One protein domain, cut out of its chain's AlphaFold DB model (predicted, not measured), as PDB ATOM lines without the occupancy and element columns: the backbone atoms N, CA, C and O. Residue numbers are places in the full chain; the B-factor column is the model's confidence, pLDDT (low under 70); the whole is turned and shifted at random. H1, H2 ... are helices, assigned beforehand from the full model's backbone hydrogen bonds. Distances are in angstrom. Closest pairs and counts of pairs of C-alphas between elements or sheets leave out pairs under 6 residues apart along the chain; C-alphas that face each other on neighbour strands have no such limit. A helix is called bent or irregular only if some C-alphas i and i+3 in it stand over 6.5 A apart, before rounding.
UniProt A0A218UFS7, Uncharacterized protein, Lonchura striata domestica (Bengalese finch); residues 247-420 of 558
ATOM      1  N   VAL A 247     293.540 280.956 277.785       86.44
ATOM      2  CA  VAL A 247     292.612 279.825 277.902       86.44
ATOM      3  C   VAL A 247     291.156 280.304 277.894       86.44
ATOM      4  O   VAL A 247     290.419 279.855 277.012       86.44
ATOM      5  N   PRO A 248     290.734 281.280 278.726       88.81
ATOM      6  CA  PRO A 248     289.357 281.777 278.690       88.81
ATOM      7  C   PRO A 248     288.955 282.343 277.321       88.81
ATOM      8  O   PRO A 248     287.847 282.111 276.838       88.81
ATOM      9  N   ALA A 249     289.873 283.030 276.634       87.62
ATOM     10  CA  ALA A 249     289.628 283.544 275.287       87.62
ATOM     11  C   ALA A 249     289.414 282.415 274.263       87.62
ATOM     12  O   ALA A 249     288.505 282.496 273.437       87.62
ATOM     13  N   LYS A 250     290.204 281.334 274.330       88.88
ATOM     14  CA  LYS A 250     290.022 280.153 273.468       88.88
ATOM     15  C   LYS A 250     288.677 279.475 273.716       88.88
ATOM     16  O   LYS A 250     287.988 279.161 272.753       88.88
ATOM     17  N   VAL A 251     288.274 279.313 274.977       90.69
ATOM     18  CA  VAL A 251     286.972 278.722 275.336       90.69
ATOM     19  C   VAL A 251     285.819 279.567 274.788       90.69
ATOM     20  O   VAL A 251     284.929 279.027 274.131       90.69
ATOM     21  N   LYS A 252     285.874 280.896 274.964       90.56
ATOM     22  CA  LYS A 252     284.890 281.840 274.400       90.56
ATOM     23  C   LYS A 252     284.826 281.742 272.867       90.56
ATOM     24  O   LYS A 252     283.737 281.682 272.302       90.56
ATOM     25  N   ASN A 253     285.973 281.638 272.191       88.50
ATOM     26  CA  ASN A 253     286.034 281.483 270.732       88.50
ATOM     27  C   ASN A 253     285.443 280.150 270.248       88.50
ATOM     28  O   ASN A 253     284.745 280.124 269.231       88.50
ATOM     29  N   ILE A 254     285.700 279.049 270.961       88.94
ATOM     30  CA  ILE A 254     285.117 277.733 270.656       88.94
ATOM     31  C   ILE A 254     283.596 277.790 270.814       88.94
ATOM     32  O   ILE A 254     282.876 277.392 269.898       88.94
ATOM     33  N   HIS A 255     283.100 278.333 271.931       92.25
ATOM     34  CA  HIS A 255     281.666 278.521 272.164       92.25
ATOM     35  C   HIS A 255     281.018 279.345 271.047       92.25
ATOM     36  O   HIS A 255     280.053 278.895 270.429       92.25
ATOM     37  N   GLN A 256     281.610 280.490 270.699       89.75
ATOM     38  CA  GLN A 256     281.085 281.364 269.655       89.75
ATOM     39  C   GLN A 256     281.106 280.714 268.264       89.75
ATOM     40  O   GLN A 256     280.170 280.893 267.484       89.75
ATOM     41  N   SER A 257     282.131 279.915 267.961       86.94
ATOM     42  CA  SER A 257     282.191 279.137 266.719       86.94
ATOM     43  C   SER A 257     281.050 278.117 266.662       86.94
ATOM     44  O   SER A 257     280.340 278.023 265.656       86.94
ATOM     45  N   LEU A 258     280.806 277.420 267.773       89.50
ATOM     46  CA  LEU A 258     279.767 276.401 267.904       89.50
ATOM     47  C   LEU A 258     278.335 276.953 267.899       89.50
ATOM     48  O   LEU A 258     277.418 276.206 267.567       89.50
ATOM     49  N   LEU A 259     278.118 278.243 268.176       86.81
ATOM     50  CA  LEU A 259     276.802 278.876 267.991       86.81
ATOM     51  C   LEU A 259     276.343 278.856 266.524       86.81
ATOM     52  O   LEU A 259     275.145 278.801 266.249       86.81
ATOM     53  N   SER A 260     277.289 278.900 265.581       80.06
ATOM     54  CA  SER A 260     277.010 278.902 264.138       80.06
ATOM     55  C   SER A 260     277.023 277.509 263.496       80.06
ATOM     56  O   SER A 260     276.561 277.344 262.366       80.06
ATOM     57  N   GLN A 261     277.536 276.500 264.205       74.94
ATOM     58  CA  GLN A 261     277.760 275.154 263.681       74.94
ATOM     59  C   GLN A 261     276.729 274.148 264.203       74.94
ATOM     60  O   GLN A 261     276.160 274.280 265.286       74.94
ATOM     61  N   VAL A 262     276.476 273.102 263.410       67.94
ATOM     62  CA  VAL A 262     275.494 272.060 263.753       67.94
ATOM     63  C   VAL A 262     276.120 270.937 264.590       67.94
ATOM     64  O   VAL A 262     275.424 270.352 265.423       67.94
ATOM     65  N   THR A 263     277.407 270.658 264.379       73.88
ATOM     66  CA  THR A 263     278.181 269.571 264.994       73.88
ATOM     67  C   THR A 263     279.575 270.064 265.364       73.88
ATOM     68  O   THR A 263     280.111 270.927 264.674       73.88
ATOM     69  N   VAL A 264     280.180 269.475 266.398       70.44
ATOM     70  CA  VAL A 264     281.587 269.719 266.752       70.44
ATOM     71  C   VAL A 264     282.470 269.013 265.724       70.44
ATOM     72  O   VAL A 264     282.354 267.800 265.548       70.44
ATOM     73  N   ASP A 265     283.313 269.759 265.009       78.56
ATOM     74  CA  ASP A 265     284.286 269.157 264.095       78.56
ATOM     75  C   ASP A 265     285.416 268.435 264.861       78.56
ATOM     76  O   ASP A 265     285.599 268.613 266.068       78.56
ATOM     77  N   ALA A 266     286.175 267.583 264.168       79.69
ATOM     78  CA  ALA A 266     287.216 266.773 264.803       79.69
ATOM     79  C   ALA A 266     288.337 267.611 265.452       79.69
ATOM     80  O   ALA A 266     288.942 267.160 266.421       79.69
ATOM     81  N   TRP A 267     288.608 268.819 264.949       78.75
ATOM     82  CA  TRP A 267     289.648 269.700 265.485       78.75
ATOM     83  C   TRP A 267     289.176 270.381 266.769       78.75
ATOM     84  O   TRP A 267     289.863 270.314 267.786       78.75
ATOM     85  N   LEU A 268     287.959 270.930 266.760       85.44
ATOM     86  CA  LEU A 268     287.302 271.495 267.935       85.44
ATOM     87  C   LEU A 268     287.124 270.447 269.032       85.44
ATOM     88  O   LEU A 268     287.279 270.764 270.207       85.44
ATOM     89  N   HIS A 269     286.841 269.195 268.670       86.31
ATOM     90  CA  HIS A 269     286.756 268.105 269.636       86.31
ATOM     91  C   HIS A 269     288.083 267.900 270.381       86.31
ATOM     92  O   HIS A 269     288.091 267.809 271.609       86.31
ATOM     93  N   VAL A 270     289.203 267.838 269.654       86.19
ATOM     94  CA  VAL A 270     290.543 267.692 270.246       86.19
ATOM     95  C   VAL A 270     290.889 268.900 271.115       86.19
ATOM     96  O   VAL A 270     291.379 268.722 272.229       86.19
ATOM     97  N   ASP A 271     290.590 270.112 270.650       87.19
ATOM     98  CA  ASP A 271     290.869 271.337 271.400       87.19
ATOM     99  C   ASP A 271     290.054 271.421 272.698       87.19
ATOM    100  O   ASP A 271     290.615 271.740 273.745       87.19
ATOM    101  N   ILE A 272     288.757 271.086 272.667       91.12
ATOM    102  CA  ILE A 272     287.894 271.063 273.862       91.12
ATOM    103  C   ILE A 272     288.441 270.085 274.901       91.12
ATOM    104  O   ILE A 272     288.589 270.451 276.066       91.12
ATOM    105  N   VAL A 273     288.747 268.856 274.480       90.19
ATOM    106  CA  VAL A 273     289.290 267.820 275.367       90.19
ATOM    107  C   VAL A 273     290.607 268.282 275.977       90.19
ATOM    108  O   VAL A 273     290.772 268.246 277.193       90.19
ATOM    109  N   LYS A 274     291.527 268.777 275.147       90.75
ATOM    110  CA  LYS A 274     292.837 269.230 275.608       90.75
ATOM    111  C   LYS A 274     292.720 270.370 276.618       90.75
ATOM    112  O   LYS A 274     293.401 270.345 277.637       90.75
ATOM    113  N   LEU A 275     291.839 271.340 276.376       92.62
ATOM    114  CA  LEU A 275     291.597 272.440 277.313       92.62
ATOM    115  C   LEU A 275     290.978 271.954 278.627       92.62
ATOM    116  O   LEU A 275     291.418 272.385 279.689       92.62
ATOM    117  N   ALA A 276     290.003 271.043 278.572       92.62
ATOM    118  CA  ALA A 276     289.409 270.444 279.766       92.62
ATOM    119  C   ALA A 276     290.440 269.650 280.587       92.62
ATOM    120  O   ALA A 276     290.383 269.634 281.812       92.62
ATOM    121  N   GLU A 277     291.405 269.024 279.918       90.00
ATOM    122  CA  GLU A 277     292.435 268.220 280.559       90.00
ATOM    123  C   GLU A 277     293.647 269.003 281.081       90.00
ATOM    124  O   GLU A 277     294.256 268.591 282.069       90.00
ATOM    125  N   GLU A 278     294.050 270.075 280.403       91.38
ATOM    126  CA  GLU A 278     295.203 270.896 280.792       91.38
ATOM    127  C   GLU A 278     294.793 272.041 281.729       91.38
ATOM    128  O   GLU A 278     295.584 272.456 282.575       91.38
ATOM    129  N   HIS A 279     293.560 272.543 281.598       89.94
ATOM    130  CA  HIS A 279     293.056 273.720 282.310       89.94
ATOM    131  C   HIS A 279     291.575 273.565 282.734       89.94
ATOM    132  O   HIS A 279     290.726 274.378 282.350       89.94
ATOM    133  N   PRO A 280     291.233 272.550 283.553       91.31
ATOM    134  CA  PRO A 280     289.845 272.199 283.876       91.31
ATOM    135  C   PRO A 280     289.053 273.317 284.564       91.31
ATOM    136  O   PRO A 280     287.901 273.559 284.209       91.31
ATOM    137  N   ALA A 281     289.652 274.019 285.532       89.81
ATOM    138  CA  ALA A 281     288.969 275.085 286.267       89.81
ATOM    139  C   ALA A 281     288.629 276.276 285.358       89.81
ATOM    140  O   ALA A 281     287.486 276.731 285.345       89.81
ATOM    141  N   ASP A 282     289.585 276.717 284.534       89.88
ATOM    142  CA  ASP A 282     289.355 277.790 283.565       89.88
ATOM    143  C   ASP A 282     288.296 277.406 282.537       89.88
ATOM    144  O   ASP A 282     287.440 278.226 282.205       89.88
ATOM    145  N   MET A 283     288.325 276.160 282.058       93.81
ATOM    146  CA  MET A 283     287.328 275.635 281.131       93.81
ATOM    147  C   MET A 283     285.920 275.710 281.732       93.81
ATOM    148  O   MET A 283     285.011 276.263 281.112       93.81
ATOM    149  N   VAL A 284     285.748 275.188 282.949       94.31
ATOM    150  CA  VAL A 284     284.456 275.154 283.646       94.31
ATOM    151  C   VAL A 284     283.955 276.565 283.935       94.31
ATOM    152  O   VAL A 284     282.848 276.910 283.528       94.31
ATOM    153  N   LEU A 285     284.759 277.401 284.596       92.94
ATOM    154  CA  LEU A 285     284.341 278.745 285.003       92.94
ATOM    155  C   LEU A 285     284.053 279.634 283.795       92.94
ATOM    156  O   LEU A 285     283.019 280.298 283.753       92.94
ATOM    157  N   THR A 286     284.910 279.598 282.772       93.19
ATOM    158  CA  THR A 286     284.682 280.380 281.552       93.19
ATOM    159  C   THR A 286     283.405 279.940 280.846       93.19
ATOM    160  O   THR A 286     282.619 280.787 280.418       93.19
ATOM    161  N   LEU A 287     283.170 278.629 280.735       95.44
ATOM    162  CA  LEU A 287     281.976 278.112 280.075       95.44
ATOM    163  C   LEU A 287     280.704 278.489 280.841       95.44
ATOM    164  O   LEU A 287     279.742 278.962 280.236       95.44
ATOM    165  N   LEU A 288     280.720 278.354 282.168       94.06
ATOM    166  CA  LEU A 288     279.594 278.733 283.017       94.06
ATOM    167  C   LEU A 288     279.320 280.244 283.002       94.06
ATOM    168  O   LEU A 288     278.166 280.636 283.129       94.06
ATOM    169  N   ARG A 289     280.334 281.091 282.791       91.38
ATOM    170  CA  ARG A 289     280.154 282.544 282.621       91.38
ATOM    171  C   ARG A 289     279.651 282.935 281.240       91.38
ATOM    172  O   ARG A 289     278.806 283.816 281.126       91.38
ATOM    173  N   CYS A 290     280.170 282.307 280.183       90.69
ATOM    174  CA  CYS A 290     279.786 282.659 278.815       90.69
ATOM    175  C   CYS A 290     278.388 282.146 278.444       90.69
ATOM    176  O   CYS A 290     277.679 282.804 277.686       90.69
ATOM    177  N   ALA A 291     277.973 281.010 279.009       91.44
ATOM    178  CA  ALA A 291     276.695 280.371 278.726       91.44
ATOM    179  C   ALA A 291     276.071 279.780 280.007       91.44
ATOM    180  O   ALA A 291     275.908 278.560 280.115       91.44
ATOM    181  N   PRO A 292     275.675 280.622 280.982       89.81
ATOM    182  CA  PRO A 292     275.169 280.169 282.281       89.81
ATOM    183  C   PRO A 292     273.847 279.397 282.159       89.81
ATOM    184  O   PRO A 292     273.573 278.494 282.945       89.81
ATOM    185  N   THR A 293     273.032 279.704 281.146       89.31
ATOM    186  CA  THR A 293     271.799 278.964 280.826       89.31
ATOM    187  C   THR A 293     272.061 277.669 280.055       89.31
ATOM    188  O   THR A 293     271.110 276.977 279.704       89.31
ATOM    189  N   CYS A 294     273.329 277.333 279.793       91.38
ATOM    190  CA  CYS A 294     273.770 276.170 279.031       91.38
ATOM    191  C   CYS A 294     273.118 276.096 277.641       91.38
ATOM    192  O   CYS A 294     272.386 275.161 277.355       91.38
ATOM    193  N   ASP A 295     273.337 277.086 276.776       91.25
ATOM    194  CA  ASP A 295     272.808 277.051 275.405       91.25
ATOM    195  C   ASP A 295     273.271 275.808 274.606       91.25
ATOM    196  O   ASP A 295     274.078 274.986 275.055       91.25
ATOM    197  N   ARG A 296     272.768 275.654 273.377       90.94
ATOM    198  CA  ARG A 296     273.131 274.516 272.516       90.94
ATOM    199  C   ARG A 296     274.649 274.341 272.360       90.94
ATOM    200  O   ARG A 296     275.109 273.199 272.344       90.94
ATOM    201  N   ALA A 297     275.411 275.427 272.222       92.00
ATOM    202  CA  ALA A 297     276.858 275.367 272.032       92.00
ATOM    203  C   ALA A 297     277.560 274.873 273.300       92.00
ATOM    204  O   ALA A 297     278.351 273.932 273.234       92.00
ATOM    205  N   ALA A 298     277.196 275.411 274.463       94.25
ATOM    206  CA  ALA A 298     277.691 274.935 275.747       94.25
ATOM    207  C   ALA A 298     277.320 273.471 275.997       94.25
ATOM    208  O   ALA A 298     278.157 272.687 276.435       94.25
ATOM    209  N   ALA A 299     276.101 273.062 275.646       93.50
ATOM    210  CA  ALA A 299     275.683 271.673 275.759       93.50
ATOM    211  C   ALA A 299     276.472 270.739 274.822       93.50
ATOM    212  O   ALA A 299     276.685 269.577 275.161       93.50
ATOM    213  N   MET A 300     276.904 271.197 273.642       92.62
ATOM    214  CA  MET A 300     277.815 270.424 272.787       92.62
ATOM    215  C   MET A 300     279.188 270.274 273.446       92.62
ATOM    216  O   MET A 300     279.697 269.162 273.511       92.62
ATOM    217  N   ILE A 301     279.733 271.352 274.013       95.19
ATOM    218  CA  ILE A 301     281.016 271.325 274.727       95.19
ATOM    219  C   ILE A 301     280.964 270.373 275.934       95.19
ATOM    220  O   ILE A 301     281.833 269.515 276.071       95.19
ATOM    221  N   TRP A 302     279.925 270.457 276.772       96.12
ATOM    222  CA  TRP A 302     279.748 269.553 277.914       96.12
ATOM    223  C   TRP A 302     279.608 268.091 277.494       96.12
ATOM    224  O   TRP A 302     280.153 267.218 278.162       96.12
ATOM    225  N   ARG A 303     278.920 267.806 276.378       94.31
ATOM    226  CA  ARG A 303     278.839 266.438 275.846       94.31
ATOM    227  C   ARG A 303     280.186 265.938 275.333       94.31
ATOM    228  O   ARG A 303     280.519 264.787 275.585       94.31
ATOM    229  N   THR A 304     280.966 266.795 274.672       93.06
ATOM    230  CA  THR A 304     282.334 266.468 274.246       93.06
ATOM    231  C   THR A 304     283.208 266.117 275.447       93.06
ATOM    232  O   THR A 304     283.854 265.075 275.437       93.06
ATOM    233  N   ILE A 305     283.168 266.918 276.516       94.44
ATOM    234  CA  ILE A 305     283.877 266.604 277.766       94.44
ATOM    235  C   ILE A 305     283.368 265.278 278.348       94.44
ATOM    236  O   ILE A 305     284.165 264.401 278.654       94.44
ATOM    237  N   GLY A 306     282.044 265.104 278.428       91.69
ATOM    238  CA  GLY A 306     281.387 263.898 278.938       91.69
ATOM    239  C   GLY A 306     281.737 262.608 278.194       91.69
ATOM    240  O   GLY A 306     281.629 261.532 278.772       91.69
ATOM    241  N   SER A 307     282.158 262.708 276.930       90.81
ATOM    242  CA  SER A 307     282.508 261.553 276.097       90.81
ATOM    243  C   SER A 307     283.880 260.947 276.411       90.81
ATOM    244  O   SER A 307     284.200 259.876 275.901       90.81
ATOM    245  N   LEU A 308     284.686 261.607 277.254       89.12
ATOM    246  CA  LEU A 308     286.034 261.166 277.596       89.12
ATOM    247  C   LEU A 308     286.264 261.178 279.114       89.12
ATOM    248  O   LEU A 308     286.353 262.242 279.726       89.12
ATOM    249  N   GLY A 309     286.430 259.990 279.705       87.19
ATOM    250  CA  GLY A 309     286.635 259.798 281.150       87.19
ATOM    251  C   GLY A 309     287.688 260.730 281.773       87.19
ATOM    252  O   GLY A 309     287.328 261.510 282.652       87.19
ATOM    253  N   PRO A 310     288.939 260.762 281.267       89.56
ATOM    254  CA  PRO A 310     289.988 261.654 281.778       89.56
ATOM    255  C   PRO A 310     289.620 263.145 281.814       89.56
ATOM    256  O   PRO A 310     290.016 263.866 282.730       89.56
ATOM    257  N   ALA A 311     288.859 263.627 280.826       91.69
ATOM    258  CA  ALA A 311     288.407 265.013 280.802       91.69
ATOM    259  C   ALA A 311     287.345 265.254 281.883       91.69
ATOM    260  O   ALA A 311     287.432 266.241 282.611       91.69
ATOM    261  N   VAL A 312     286.385 264.332 282.027       92.25
ATOM    262  CA  VAL A 312     285.356 264.369 283.077       92.25
ATOM    263  C   VAL A 312     285.981 264.383 284.469       92.25
ATOM    264  O   VAL A 312     285.625 265.240 285.277       92.25
ATOM    265  N   GLU A 313     286.923 263.477 284.736       91.12
ATOM    266  CA  GLU A 313     287.620 263.377 286.022       91.12
ATOM    267  C   GLU A 313     288.280 264.702 286.406       91.12
ATOM    268  O   GLU A 313     288.130 265.180 287.527       91.12
ATOM    269  N   LYS A 314     288.939 265.362 285.450       91.81
ATOM    270  CA  LYS A 314     289.636 266.626 285.701       91.81
ATOM    271  C   LYS A 314     288.695 267.820 285.882       91.81
ATOM    272  O   LYS A 314     289.003 268.696 286.688       91.81
ATOM    273  N   VAL A 315     287.563 267.884 285.171       94.81
ATOM    274  CA  VAL A 315     286.610 269.008 285.309       94.81
ATOM    275  C   VAL A 315     285.685 268.878 286.519       94.81
ATOM    276  O   VAL A 315     285.170 269.887 287.007       94.81
ATOM    277  N   MET A 316     285.460 267.658 287.014       93.94
ATOM    278  CA  MET A 316     284.467 267.402 288.057       93.94
ATOM    279  C   MET A 316     284.739 268.147 289.373       93.94
ATOM    280  O   MET A 316     283.791 268.719 289.914       93.94
ATOM    281  N   PRO A 317     285.984 268.239 289.883       91.69
ATOM    282  CA  PRO A 317     286.274 269.006 291.092       91.69
ATOM    283  C   PRO A 317     285.863 270.480 290.997       91.69
ATOM    284  O   PRO A 317     285.335 271.027 291.962       91.69
ATOM    285  N   ALA A 318     286.054 271.118 289.835       91.50
ATOM    286  CA  ALA A 318     285.656 272.508 289.626       91.50
ATOM    287  C   ALA A 318     284.126 272.659 289.580       91.50
ATOM    288  O   ALA A 318     283.581 273.570 290.201       91.50
ATOM    289  N   LEU A 319     283.417 271.738 288.911       94.06
ATOM    290  CA  LEU A 319     281.949 271.713 288.915       94.06
ATOM    291  C   LEU A 319     281.383 271.499 290.325       94.06
ATOM    292  O   LEU A 319     280.496 272.240 290.743       94.06
ATOM    293  N   LEU A 320     281.926 270.531 291.068       91.75
ATOM    294  CA  LEU A 320     281.559 270.272 292.460       91.75
ATOM    295  C   LEU A 320     281.804 271.494 293.344       91.75
ATOM    296  O   LEU A 320     280.922 271.857 294.110       91.75
ATOM    297  N   CYS A 321     282.949 272.165 293.194       89.44
ATOM    298  CA  CYS A 321     283.260 273.385 293.937       89.44
ATOM    299  C   CYS A 321     282.195 274.469 293.720       89.44
ATOM    300  O   CYS A 321     281.718 275.068 294.680       89.44
ATOM    301  N   VAL A 322     281.759 274.693 292.477       89.19
ATOM    302  CA  VAL A 322     280.688 275.663 292.184       89.19
ATOM    303  C   VAL A 322     279.338 275.194 292.747       89.19
ATOM    304  O   VAL A 322     278.578 276.004 293.267       89.19
ATOM    305  N   MET A 323     279.025 273.897 292.673       91.62
ATOM    306  CA  MET A 323     277.763 273.341 293.185       91.62
ATOM    307  C   MET A 323     277.657 273.372 294.714       91.62
ATOM    308  O   MET A 323     276.575 273.622 295.241       91.62
ATOM    309  N   GLU A 324     278.757 273.103 295.420       85.81
ATOM    310  CA  GLU A 324     278.828 273.090 296.886       85.81
ATOM    311  C   GLU A 324     278.661 274.504 297.478       85.81
ATOM    312  O   GLU A 324     278.220 274.648 298.615       85.81
ATOM    313  N   ASN A 325     278.935 275.553 296.693       81.44
ATOM    314  CA  ASN A 325     278.815 276.951 297.103       81.44
ATOM    315  C   ASN A 325     277.525 277.587 296.548       81.44
ATOM    316  O   ASN A 325     277.522 278.303 295.547       81.44
ATOM    317  N   TRP A 326     276.398 277.311 297.211       78.50
ATOM    318  CA  TRP A 326     275.100 277.928 296.910       78.50
ATOM    319  C   TRP A 326     274.975 279.358 297.487       78.50
ATOM    320  O   TRP A 326     275.343 279.555 298.645       78.50
ATOM    321  N   PRO A 327     274.338 280.332 296.795       80.62
ATOM    322  CA  PRO A 327     273.764 280.263 295.441       80.62
ATOM    323  C   PRO A 327     274.747 280.626 294.321       80.62
ATOM    324  O   PRO A 327     274.546 280.206 293.176       80.62
ATOM    325  N   LEU A 328     275.766 281.412 294.660       81.50
ATOM    326  CA  LEU A 328     276.780 281.954 293.771       81.50
ATOM    327  C   LEU A 328     278.163 281.578 294.300       81.50
ATOM    328  O   LEU A 328     278.400 281.591 295.508       81.50
ATOM    329  N   HIS A 329     279.073 281.291 293.378       78.38
ATOM    330  CA  HIS A 329     280.472 281.037 293.668       78.38
ATOM    331  C   HIS A 329     281.356 282.008 292.885       78.38
ATOM    332  O   HIS A 329     281.270 282.060 291.655       78.38
ATOM    333  N   SER A 330     282.228 282.725 293.596       81.50
ATOM    334  CA  SER A 330     283.303 283.519 293.001       81.50
ATOM    335  C   SER A 330     284.600 282.712 293.020       81.50
ATOM    336  O   SER A 330     285.061 282.280 294.078       81.50
ATOM    337  N   MET A 331     285.198 282.513 291.847       77.81
ATOM    338  CA  MET A 331     286.547 281.965 291.694       77.81
ATOM    339  C   MET A 331     287.202 282.600 290.470       77.81
ATOM    340  O   MET A 331     286.587 282.670 289.412       77.81
ATOM    341  N   CYS A 332     288.446 283.061 290.586       77.62
ATOM    342  CA  CYS A 332     289.133 283.706 289.469       77.62
ATOM    343  C   CYS A 332     289.514 282.698 288.376       77.62
ATOM    344  O   CYS A 332     290.067 281.639 288.672       77.62
ATOM    345  N   THR A 333     289.291 283.069 287.117       79.94
ATOM    346  CA  THR A 333     289.944 282.436 285.961       79.94
ATOM    347  C   THR A 333     291.333 283.033 285.739       79.94
ATOM    348  O   THR A 333     291.678 284.085 286.281       79.94
ATOM    349  N   SER A 334     292.156 282.378 284.924       78.62
ATOM    350  CA  SER A 334     293.523 282.820 284.612       78.62
ATOM    351  C   SER A 334     293.622 284.171 283.890       78.62
ATOM    352  O   SER A 334     294.681 284.799 283.939       78.62
ATOM    353  N   ASP A 335     292.546 284.649 283.255       79.00
ATOM    354  CA  ASP A 335     292.430 286.011 282.707       79.00
ATOM    355  C   ASP A 335     292.071 287.071 283.770       79.00
ATOM    356  O   ASP A 335     292.030 288.261 283.461       79.00
ATOM    357  N   GLY A 336     291.869 286.658 285.025       78.69
ATOM    358  CA  GLY A 336     291.542 287.526 286.155       78.69
ATOM    359  C   GLY A 336     290.052 287.823 286.313       78.69
ATOM    360  O   GLY A 336     289.706 288.611 287.187       78.69
ATOM    361  N   ASP A 337     289.179 287.213 285.506       79.31
ATOM    362  CA  ASP A 337     287.728 287.344 285.656       79.31
ATOM    363  C   ASP A 337     287.264 286.592 286.918       79.31
ATOM    364  O   ASP A 337     287.509 285.394 287.086       79.31
ATOM    365  N   ASP A 338     286.620 287.315 287.828       83.56
ATOM    366  CA  ASP A 338     286.116 286.859 289.124       83.56
ATOM    367  C   ASP A 338     284.581 286.882 289.205       83.56
ATOM    368  O   ASP A 338     284.018 286.664 290.279       83.56
ATOM    369  N   THR A 339     283.903 287.062 288.062       86.56
ATOM    370  CA  THR A 339     282.439 287.106 287.977       86.56
ATOM    371  C   THR A 339     281.811 285.874 288.623       86.56
ATOM    372  O   THR A 339     282.216 284.734 288.349       86.56
ATOM    373  N   ASP A 340     280.789 286.108 289.442       86.69
ATOM    374  CA  ASP A 340     280.059 285.064 290.147       86.69
ATOM    375  C   ASP A 340     279.355 284.090 289.196       86.69
ATOM    376  O   ASP A 340     278.812 284.461 288.151       86.69
ATOM    377  N   VAL A 341     279.325 282.818 289.593       89.12
ATOM    378  CA  VAL A 341     278.687 281.738 288.837       89.12
ATOM    379  C   VAL A 341     277.622 281.050 289.681       89.12
ATOM    380  O   VAL A 341     277.857 280.707 290.836       89.12
ATOM    381  N   PHE A 342     276.451 280.789 289.094       88.94
ATOM    382  CA  PHE A 342     275.360 280.090 289.776       88.94
ATOM    383  C   PHE A 342     275.639 278.593 289.962       88.94
ATOM    384  O   PHE A 342     275.919 277.875 288.999       88.94
ATOM    385  N   ALA A 343     275.380 278.078 291.164       91.00
ATOM    386  CA  ALA A 343     275.392 276.639 291.444       91.00
ATOM    387  C   ALA A 343     274.399 275.851 290.556       91.00
ATOM    388  O   ALA A 343     274.674 274.720 290.143       91.00
ATOM    389  N   LEU A 344     273.260 276.455 290.178       91.62
ATOM    390  CA  LEU A 344     272.327 275.859 289.206       91.62
ATOM    391  C   LEU A 344     272.920 275.756 287.797       91.62
ATOM    392  O   LEU A 344     272.616 274.788 287.105       91.62
ATOM    393  N   ALA A 345     273.767 276.700 287.375       93.56
ATOM    394  CA  ALA A 345     274.445 276.622 286.081       93.56
ATOM    395  C   ALA A 345     275.433 275.445 286.060       93.56
ATOM    396  O   ALA A 345     275.432 274.652 285.119       93.56
ATOM    397  N   ALA A 346     276.204 275.262 287.139       95.31
ATOM    398  CA  ALA A 346     277.067 274.088 287.294       95.31
ATOM    399  C   ALA A 346     276.261 272.780 287.311       95.31
ATOM    400  O   ALA A 346     276.626 271.813 286.646       95.31
ATOM    401  N   THR A 347     275.105 272.774 287.983       95.25
ATOM    402  CA  THR A 347     274.200 271.614 288.003       95.25
ATOM    403  C   THR A 347     273.628 271.299 286.614       95.25
ATOM    404  O   THR A 347     273.465 270.129 286.273       95.25
ATOM    405  N   LEU A 348     273.346 272.312 285.783       93.75
ATOM    406  CA  LEU A 348     272.960 272.123 284.377       93.75
ATOM    407  C   LEU A 348     274.092 271.486 283.566       93.75
ATOM    408  O   LEU A 348     273.838 270.524 282.843       93.75
ATOM    409  N   GLY A 349     275.328 271.969 283.725       94.69
ATOM    410  CA  GLY A 349     276.511 271.370 283.097       94.69
ATOM    411  C   GLY A 349     276.687 269.899 283.483       94.69
ATOM    412  O   GLY A 349     276.779 269.038 282.607       94.69
ATOM    413  N   LEU A 350     276.612 269.593 284.784       96.25
ATOM    414  CA  LEU A 350     276.619 268.220 285.293       96.25
ATOM    415  C   LEU A 350     275.490 267.386 284.677       96.25
ATOM    416  O   LEU A 350     275.731 266.281 284.204       96.25
ATOM    417  N   TRP A 351     274.259 267.900 284.643       95.31
ATOM    418  CA  TRP A 351     273.112 267.183 284.077       95.31
ATOM    419  C   TRP A 351     273.279 266.863 282.583       95.31
ATOM    420  O   TRP A 351     272.784 265.835 282.118       95.31
ATOM    421  N   VAL A 352     273.984 267.706 281.822       94.94
ATOM    422  CA  VAL A 352     274.337 267.415 280.425       94.94
ATOM    423  C   VAL A 352     275.405 266.323 280.339       94.94
ATOM    424  O   VAL A 352     275.248 265.407 279.532       94.94
ATOM    425  N   ILE A 353     276.442 266.368 281.181       94.88
ATOM    426  CA  ILE A 353     277.470 265.312 281.251       94.88
ATOM    427  C   ILE A 353     276.830 263.967 281.618       94.88
ATOM    428  O   ILE A 353     277.091 262.964 280.961       94.88
ATOM    429  N   LEU A 354     275.908 263.956 282.585       93.56
ATOM    430  CA  LEU A 354     275.167 262.766 283.015       93.56
ATOM    431  C   LEU A 354     274.282 262.156 281.918       93.56
ATOM    432  O   LEU A 354     273.788 261.048 282.084       93.56
ATOM    433  N   GLN A 355     274.035 262.840 280.804       91.19
ATOM    434  CA  GLN A 355     273.327 262.240 279.668       91.19
ATOM    435  C   GLN A 355     274.261 261.478 278.722       91.19
ATOM    436  O   GLN A 355     273.770 260.756 277.856       91.19
ATOM    437  N   VAL A 356     275.579 261.612 278.887       92.38
ATOM    438  CA  VAL A 356     276.596 260.925 278.086       92.38
ATOM    439  C   VAL A 356     276.942 259.583 278.747       92.38
ATOM    440  O   VAL A 356     277.456 259.584 279.870       92.38
ATOM    441  N   PRO A 357     276.642 258.429 278.119       86.94
ATOM    442  CA  PRO A 357     276.878 257.107 278.710       86.94
ATOM    443  C   PRO A 357     278.336 256.829 279.094       86.94
ATOM    444  O   PRO A 357     278.593 256.162 280.092       86.94
ATOM    445  N   GLU A 358     279.287 257.357 278.331       87.62
ATOM    446  CA  GLU A 358     280.729 257.159 278.496       87.62
ATOM    447  C   GLU A 358     281.272 257.794 279.787       87.62
ATOM    448  O   GLU A 358     282.323 257.394 280.275       87.62
ATOM    449  N   SER A 359     280.528 258.721 280.397       85.38
ATOM    450  CA  SER A 359     280.936 259.403 281.632       85.38
ATOM    451  C   SER A 359     280.847 258.536 282.899       85.38
ATOM    452  O   SER A 359     281.316 258.956 283.957       85.38
ATOM    453  N   HIS A 360     280.243 257.343 282.826       83.25
ATOM    454  CA  HIS A 360     279.863 256.547 284.000       83.25
ATOM    455  C   HIS A 360     281.034 256.148 284.915       83.25
ATOM    456  O   HIS A 360     280.898 256.264 286.131       83.25
ATOM    457  N   GLU A 361     282.176 255.716 284.366       81.56
ATOM    458  CA  GLU A 361     283.350 255.326 285.169       81.56
ATOM    459  C   GLU A 361     283.872 256.509 285.988       81.56
ATOM    460  O   GLU A 361     283.999 256.408 287.207       81.56
ATOM    461  N   ALA A 362     284.044 257.664 285.341       84.50
ATOM    462  CA  ALA A 362     284.484 258.896 285.985       84.50
ATOM    463  C   ALA A 362     283.490 259.395 287.055       84.50
ATOM    464  O   ALA A 362     283.898 259.927 288.088       84.50
ATOM    465  N   MET A 363     282.176 259.210 286.851       86.38
ATOM    466  CA  MET A 363     281.159 259.585 287.849       86.38
ATOM    467  C   MET A 363     281.270 258.775 289.145       86.38
ATOM    468  O   MET A 363     280.915 259.292 290.206       86.38
ATOM    469  N   ASN A 364     281.744 257.526 289.084       84.25
ATOM    470  CA  ASN A 364     281.828 256.672 290.269       84.25
ATOM    471  C   ASN A 364     282.783 257.247 291.322       84.25
ATOM    472  O   ASN A 364     282.443 257.209 292.508       84.25
ATOM    473  N   LEU A 365     283.900 257.857 290.897       85.94
ATOM    474  CA  LEU A 365     284.883 258.486 291.793       85.94
ATOM    475  C   LEU A 365     284.252 259.600 292.640       85.94
ATOM    476  O   LEU A 365     284.559 259.757 293.818       85.94
ATOM    477  N   TYR A 366     283.318 260.352 292.056       87.94
ATOM    478  CA  TYR A 366     282.689 261.509 292.695       87.94
ATOM    479  C   TYR A 366     281.267 261.237 293.196       87.94
ATOM    480  O   TYR A 366     280.599 262.154 293.679       87.94
ATOM    481  N   SER A 367     280.800 259.988 293.106       88.50
ATOM    482  CA  SER A 367     279.414 259.573 293.355       88.50
ATOM    483  C   SER A 367     278.845 260.116 294.668       88.50
ATOM    484  O   SER A 367     277.777 260.728 294.682       88.50
ATOM    485  N   SER A 368     279.589 259.964 295.764       89.06
ATOM    486  CA  SER A 368     279.155 260.371 297.105       89.06
ATOM    487  C   SER A 368     279.060 261.891 297.256       89.06
ATOM    488  O   SER A 368     278.054 262.393 297.758       89.06
ATOM    489  N   ARG A 369     280.064 262.642 296.773       89.69
ATOM    490  CA  ARG A 369     280.058 264.117 296.819       89.69
ATOM    491  C   ARG A 369     278.986 264.707 295.913       89.69
ATOM    492  O   ARG A 369     278.250 265.581 296.353       89.69
ATOM    493  N   LEU A 370     278.844 264.194 294.689       93.44
ATOM    494  CA  LEU A 370     277.807 264.630 293.748       93.44
ATOM    495  C   LEU A 370     276.410 264.383 294.306       93.44
ATOM    496  O   LEU A 370     275.549 265.259 294.237       93.44
ATOM    497  N   PHE A 371     276.195 263.206 294.892       93.69
ATOM    498  CA  PHE A 371     274.927 262.872 295.518       93.69
ATOM    499  C   PHE A 371     274.607 263.836 296.664       93.69
ATOM    500  O   PHE A 371     273.523 264.416 296.690       93.69
ATOM    501  N   VAL A 372     275.560 264.072 297.567       92.44
ATOM    502  CA  VAL A 372     275.381 264.992 298.697       92.44
ATOM    503  C   VAL A 372     275.154 266.433 298.223       92.44
ATOM    504  O   VAL A 372     274.207 267.067 298.681       92.44
ATOM    505  N   ALA A 373     275.927 266.933 297.256       93.19
ATOM    506  CA  ALA A 373     275.742 268.270 296.685       93.19
ATOM    507  C   ALA A 373     274.343 268.448 296.064       93.19
ATOM    508  O   ALA A 373     273.678 269.463 296.281       93.19
ATOM    509  N   LEU A 374     273.842 267.435 295.347       95.31
ATOM    510  CA  LEU A 374     272.484 267.449 294.801       95.31
ATOM    511  C   LEU A 374     271.411 267.354 295.892       95.31
ATOM    512  O   LEU A 374     270.384 268.025 295.780       95.31
ATOM    513  N   LEU A 375     271.633 266.578 296.961       93.50
ATOM    514  CA  LEU A 375     270.734 266.560 298.119       93.50
ATOM    515  C   LEU A 375     270.630 267.946 298.763       93.50
ATOM    516  O   LEU A 375     269.517 268.408 299.027       93.50
ATOM    517  N   PHE A 376     271.763 268.627 298.963       90.88
ATOM    518  CA  PHE A 376     271.789 270.005 299.458       90.88
ATOM    519  C   PHE A 376     270.998 270.937 298.554       90.88
ATOM    520  O   PHE A 376     270.110 271.650 299.025       90.88
ATOM    521  N   LEU A 377     271.241 270.865 297.245       91.94
ATOM    522  CA  LEU A 377     270.529 271.679 296.273       91.94
ATOM    523  C   LEU A 377     269.011 271.442 296.320       91.94
ATOM    524  O   LEU A 377     268.244 272.404 296.305       91.94
ATOM    525  N   VAL A 378     268.547 270.192 296.424       93.31
ATOM    526  CA  VAL A 378     267.112 269.862 296.539       93.31
ATOM    527  C   VAL A 378     266.498 270.440 297.813       93.31
ATOM    528  O   VAL A 378     265.388 270.983 297.774       93.31
ATOM    529  N   VAL A 379     267.195 270.335 298.945       91.00
ATOM    530  CA  VAL A 379     266.735 270.874 300.232       91.00
ATOM    531  C   VAL A 379     266.648 272.393 300.176       91.00
ATOM    532  O   VAL A 379     265.576 272.959 300.404       91.00
ATOM    533  N   ILE A 380     267.733 273.050 299.777       87.38
ATOM    534  CA  ILE A 380     267.828 274.506 299.729       87.38
ATOM    535  C   ILE A 380     266.793 275.093 298.763       87.38
ATOM    536  O   ILE A 380     266.021 275.964 299.156       87.38
ATOM    537  N   THR A 381     266.689 274.568 297.539       88.50
ATOM    538  CA  THR A 381     265.727 275.066 296.535       88.50
ATOM    539  C   THR A 381     264.262 274.774 296.875       88.50
ATOM    540  O   THR A 381     263.362 275.347 296.260       88.50
ATOM    541  N   THR A 382     263.993 273.873 297.826       88.44
ATOM    542  CA  THR A 382     262.633 273.577 298.303       88.44
ATOM    543  C   THR A 382     262.240 274.436 299.500       88.44
ATOM    544  O   THR A 382     261.065 274.779 299.635       88.44
ATOM    545  N   GLN A 383     263.191 274.750 300.382       84.50
ATOM    546  CA  GLN A 383     262.905 275.428 301.645       84.50
ATOM    547  C   GLN A 383     263.184 276.933 301.611       84.50
ATOM    548  O   GLN A 383     262.509 277.686 302.313       84.50
ATOM    549  N   GLN A 384     264.124 277.386 300.781       80.25
ATOM    550  CA  GLN A 384     264.401 278.806 300.593       80.25
ATOM    551  C   GLN A 384     263.574 279.378 299.443       80.25
ATOM    552  O   GLN A 384     263.383 278.745 298.403       80.25
ATOM    553  N   MET A 385     263.111 280.617 299.615       67.62
ATOM    554  CA  MET A 385     262.646 281.415 298.488       67.62
ATOM    555  C   MET A 385     263.882 281.798 297.661       67.62
ATOM    556  O   MET A 385     264.812 282.365 298.237       67.62
ATOM    557  N   PRO A 386     263.945 281.462 296.358       70.81
ATOM    558  CA  PRO A 386     265.105 281.802 295.551       70.81
ATOM    559  C   PRO A 386     265.276 283.330 295.526       70.81
ATOM    560  O   PRO A 386     264.276 284.033 295.346       70.81
ATOM    561  N   PRO A 387     266.507 283.850 295.696       75.81
ATOM    562  CA  PRO A 387     266.804 285.256 295.438       75.81
ATOM    563  C   PRO A 387     266.285 285.673 294.054       75.81
ATOM    564  O   PRO A 387     266.254 284.846 293.139       75.81
ATOM    565  N   GLU A 388     265.900 286.939 293.871       79.44
ATOM    566  CA  GLU A 388     265.330 287.411 292.594       79.44
ATOM    567  C   GLU A 388     266.239 287.105 291.393       79.44
ATOM    568  O   GLU A 388     265.759 286.744 290.318       79.44
ATOM    569  N   GLU A 389     267.555 287.176 291.588       82.31
ATOM    570  CA  GLU A 389     268.568 286.819 290.593       82.31
ATOM    571  C   GLU A 389     268.475 285.351 290.162       82.31
ATOM    572  O   GLU A 389     268.486 285.058 288.966       82.31
ATOM    573  N   VAL A 390     268.296 284.437 291.120       82.62
ATOM    574  CA  VAL A 390     268.145 282.998 290.867       82.62
ATOM    575  C   VAL A 390     266.836 282.710 290.129       82.62
ATOM    576  O   VAL A 390     266.814 281.879 289.221       82.62
ATOM    577  N   ASP A 391     265.748 283.405 290.468       83.62
ATOM    578  CA  ASP A 391     264.462 283.249 289.775       83.62
ATOM    579  C   ASP A 391     264.504 283.801 288.338       83.62
ATOM    580  O   ASP A 391     264.033 283.149 287.401       83.62
ATOM    581  N   ASN A 392     265.123 284.969 288.135       86.44
ATOM    582  CA  ASN A 392     265.359 285.544 286.807       86.44
ATOM    583  C   ASN A 392     266.220 284.611 285.943       86.44
ATOM    584  O   ASN A 392     265.860 284.314 284.799       86.44
ATOM    585  N   PHE A 393     267.320 284.111 286.509       87.56
ATOM    586  CA  PHE A 393     268.203 283.140 285.874       87.56
ATOM    587  C   PHE A 393     267.451 281.856 285.490       87.56
ATOM    588  O   PHE A 393     267.517 281.405 284.342       87.56
ATOM    589  N   TRP A 394     266.674 281.283 286.413       88.69
ATOM    590  CA  TRP A 394     265.945 280.046 286.146       88.69
ATOM    591  C   TRP A 394     264.852 280.230 285.092       88.69
ATOM    592  O   TRP A 394     264.664 279.370 284.229       88.69
ATOM    593  N   ARG A 395     264.169 281.384 285.082       85.56
ATOM    594  CA  ARG A 395     263.220 281.739 284.017       85.56
ATOM    595  C   ARG A 395     263.880 281.787 282.640       85.56
ATOM    596  O   ARG A 395     263.220 281.438 281.659       85.56
ATOM    597  N   ALA A 396     265.145 282.196 282.545       85.75
ATOM    598  CA  ALA A 396     265.902 282.134 281.297       85.75
ATOM    599  C   ALA A 396     266.227 280.680 280.902       85.75
ATOM    600  O   ALA A 396     265.935 280.281 279.777       85.75
ATOM    601  N   CYS A 397     266.711 279.860 281.842       85.62
ATOM    602  CA  CYS A 397     266.992 278.434 281.611       85.62
ATOM    603  C   CYS A 397     265.757 277.653 281.142       85.62
ATOM    604  O   CYS A 397     265.830 276.816 280.241       85.62
ATOM    605  N   TRP A 398     264.597 277.940 281.738       81.31
ATOM    606  CA  TRP A 398     263.329 277.318 281.369       81.31
ATOM    607  C   TRP A 398     262.950 277.581 279.905       81.31
ATOM    608  O   TRP A 398     262.509 276.657 279.215       81.31
ATOM    609  N   LYS A 399     263.145 278.816 279.421       83.19
ATOM    610  CA  LYS A 399     262.866 279.189 278.024       83.19
ATOM    611  C   LYS A 399     263.762 278.443 277.039       83.19
ATOM    612  O   LYS A 399     263.278 278.064 275.977       83.19
ATOM    613  N   GLU A 400     265.019 278.217 277.410       79.38
ATOM    614  CA  GLU A 400     266.016 277.551 276.567       79.38
ATOM    615  C   GLU A 400     265.743 276.041 276.436       79.38
ATOM    616  O   GLU A 400     265.704 275.497 275.334       79.38
ATOM    617  N   HIS A 401     265.481 275.354 277.555       74.06
ATOM    618  CA  HIS A 401     265.551 273.884 277.612       74.06
ATOM    619  C   HIS A 401     264.220 273.151 277.807       74.06
ATOM    620  O   HIS A 401     264.202 271.923 277.849       74.06
ATOM    621  N   ARG A 402     263.095 273.862 277.981       71.62
ATOM    622  CA  ARG A 402     261.810 273.271 278.431       71.62
ATOM    623  C   ARG A 402     261.934 272.447 279.729       71.62
ATOM    624  O   ARG A 402     261.176 271.502 279.947       71.62
ATOM    625  N   LEU A 403     262.884 272.810 280.592       78.44
ATOM    626  CA  LEU A 403     263.109 272.193 281.904       78.44
ATOM    627  C   LEU A 403     261.904 272.378 282.842       78.44
ATOM    628  O   LEU A 403     261.014 273.187 282.560       78.44
ATOM    629  N   PRO A 404     261.848 271.670 283.987       78.06
ATOM    630  CA  PRO A 404     260.833 271.932 284.996       78.06
ATOM    631  C   PRO A 404     260.808 273.404 285.411       78.06
ATOM    632  O   PRO A 404     261.843 274.029 285.641       78.06
ATOM    633  N   SER A 405     259.604 273.948 285.584       77.88
ATOM    634  CA  SER A 405     259.416 275.371 285.884       77.88
ATOM    635  C   SER A 405     260.006 275.812 287.228       77.88
ATOM    636  O   SER A 405     260.200 277.002 287.440       77.88
ATOM    637  N   LYS A 406     260.272 274.872 288.146       85.25
ATOM    638  CA  LYS A 406     260.829 275.143 289.476       85.25
ATOM    639  C   LYS A 406     262.231 274.538 289.621       85.25
ATOM    640  O   LYS A 406     262.384 273.362 289.271       85.25
ATOM    641  N   PRO A 407     263.202 275.260 290.218       88.56
ATOM    642  CA  PRO A 407     264.565 274.762 290.419       88.56
ATOM    643  C   PRO A 407     264.635 273.443 291.197       88.56
ATOM    644  O   PRO A 407     265.387 272.550 290.826       88.56
ATOM    645  N   ASN A 408     263.797 273.263 292.223       90.38
ATOM    646  CA  ASN A 408     263.805 272.034 293.022       90.38
ATOM    647  C   ASN A 408     263.369 270.787 292.239       90.38
ATOM    648  O   ASN A 408     263.911 269.702 292.443       90.38
ATOM    649  N   ARG A 409     262.434 270.932 291.290       92.19
ATOM    650  CA  ARG A 409     262.048 269.842 290.381       92.19
ATOM    651  C   ARG A 409     263.199 269.454 289.465       92.19
ATOM    652  O   ARG A 409     263.374 268.269 289.198       92.19
ATOM    653  N   PHE A 410     263.972 270.435 289.006       92.75
ATOM    654  CA  PHE A 410     265.177 270.167 288.237       92.75
ATOM    655  C   PHE A 410     266.262 269.501 289.086       92.75
ATOM    656  O   PHE A 410     266.809 268.496 288.652       92.75
ATOM    657  N   ALA A 411     266.515 269.968 290.309       93.81
ATOM    658  CA  ALA A 411     267.486 269.338 291.205       93.81
ATOM    659  C   ALA A 411     267.145 267.854 291.465       93.81
ATOM    660  O   ALA A 411     268.017 266.991 291.384       93.81
ATOM    661  N   VAL A 412     265.859 267.525 291.657       95.25
ATOM    662  CA  VAL A 412     265.399 266.126 291.743       95.25
ATOM    663  C   VAL A 412     265.630 265.367 290.430       95.25
ATOM    664  O   VAL A 412     266.031 264.208 290.468       95.25
ATOM    665  N   GLN A 413     265.414 265.984 289.264       94.31
ATOM    666  CA  GLN A 413     265.727 265.350 287.975       94.31
ATOM    667  C   GLN A 413     267.228 265.103 287.784       94.31
ATOM    668  O   GLN A 413     267.598 264.031 287.313       94.31
ATOM    669  N   ALA A 414     268.083 266.049 288.174       95.25
ATOM    670  CA  ALA A 414     269.532 265.888 288.140       95.25
ATOM    671  C   ALA A 414     269.980 264.743 289.056       95.25
ATOM    672  O   ALA A 414     270.765 263.895 288.638       95.25
ATOM    673  N   MET A 415     269.399 264.637 290.253       95.69
ATOM    674  CA  MET A 415     269.646 263.509 291.149       95.69
ATOM    675  C   MET A 415     269.165 262.178 290.558       95.69
ATOM    676  O   MET A 415     269.907 261.204 290.599       95.69
ATOM    677  N   LYS A 416     267.971 262.115 289.948       95.75
ATOM    678  CA  LYS A 416     267.513 260.904 289.238       95.75
ATOM    679  C   LYS A 416     268.485 260.510 288.119       95.75
ATOM    680  O   LYS A 416     268.806 259.335 287.995       95.75
ATOM    681  N   ALA A 417     268.970 261.479 287.341       95.25
ATOM    682  CA  ALA A 417     269.944 261.237 286.280       95.25
ATOM    683  C   ALA A 417     271.266 260.685 286.835       95.25
ATOM    684  O   ALA A 417     271.779 259.711 286.290       95.25
ATOM    685  N   LEU A 418     271.768 261.241 287.946       95.25
ATOM    686  CA  LEU A 418     272.957 260.730 288.633       95.25
ATOM    687  C   LEU A 418     272.753 259.277 289.070       95.25
ATOM    688  O   LEU A 418     273.560 258.420 288.725       95.25
ATOM    689  N   LEU A 419     271.645 258.979 289.753       93.25
ATOM    690  CA  LEU A 419     271.322 257.620 290.196       93.25
ATOM    691  C   LEU A 419     271.260 256.639 289.014       93.25
ATOM    692  O   LEU A 419     271.849 255.568 289.081       93.25
ATOM    693  N   CYS A 420     270.631 257.018 287.898       93.00
ATOM    694  CA  CYS A 420     270.602 256.203 286.678       93.00
ATOM    695  C   CYS A 420     271.971 256.072 285.983       93.00
ATOM    696  O   CYS A 420     272.172 255.146 285.199       93.00
TER     697      CYS A 420
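This is residues 247 to 420 of the 558 residues of an uncharacterized protein of Lonchura striata domestica (Bengalese finch) (UniProt A0A218UFS7). Four helical rods, H5, H6, H9 and the arm H7b of the bent helix H7, stand side by side as an up-and-down bundle, each running against the one before it in the chain. H2 and H3 pack on H5 of this bundle and H4 packs on H6, with H1 packed on H2, H3 and H4, while H8 lies at the border, near H6, without touching any helix. The printed part has 174 residues with nine named helices, H1 to H9 in order, and no named strand; its class is all helix. Helix packing is part aligned, part crossed. It is compact, with a radius of gyration of the C-alphas of 14.9 A, and rounded, spanning 45 by 32 by 30 A.

H7, residues 357 to 383, was assigned as one helix by its hydrogen bonds but is bent, with C-alphas 365 and 368 8.0 A apart; its arms H7a, residues 357 to 365, and H7b, residues 368 to 383, are about perpendicular at 84 degrees. H7b touches H9, residues 407 to 420, opposite ways at a shallow tilt of 23 degrees; the closest C-alphas, of Thr 381 and Asn 408, are 5.0 A apart. The hub is H5, residues 309 to 324, with a kink of 35 degrees near residue 316. It touches H7a with residues 309 to 313 alone, closest at C-alphas of Gly 309 and Ala 362, 5.4 A. H5 and H6, residues 343 to 353, form a hairpin, closest at C-alphas of Met 323 and Ala 343, 4.4 A. H3, residues 280 to 290, touches H5 at a steep tilt of 59 degrees, with C-alphas of Pro 280 and Val 315 closest at 4.8 A. H4, residues 296 to 306, touches H6, closest at C-alphas of Gly 306 and Ile 353, 4.8 A. H1, residues 247 to 260, and H2, residues 266 to 278, form a hairpin, closest at C-alphas of Ile 254 and Leu 268, 7.1 A. H8, residues 388 to 401, is near H6. Every O i to N i+4 pair is within hydrogen-bond range in H2, H3, H4, H6, H7b, H8 and H9, against 9 of 10 in H1, 10 of 12 in H5 and 2 of 5 in H7a, where 5 of 6 O i to N i+3 pairs are.

H1 begins at C-alpha 247, (292.612, 279.825, 277.902), and measures 20.8 A; H7b measures 22.6 A, H5 22.0 A, H8 20.2 A and H9 19.9 A. H5 is only just irregular, C-alphas 314 and 317 being 6.8 A apart; H7a is irregular, with 7.4 A between C-alphas 358 and 361. H9 ends at C-alpha 420, (270.602, 256.203, 286.678).

The C-alphas of Trp 267 and Gln 383 are farthest apart, 45.3 A. The printed part has no cut. The link H5 to H6 is long, 18 residues, and in it residues 328 to 329 pair with 341 to 342, antiparallel; the other links are tight. Mean pLDDT of the printed part is 88.0; residues 262 and 385 are under 70.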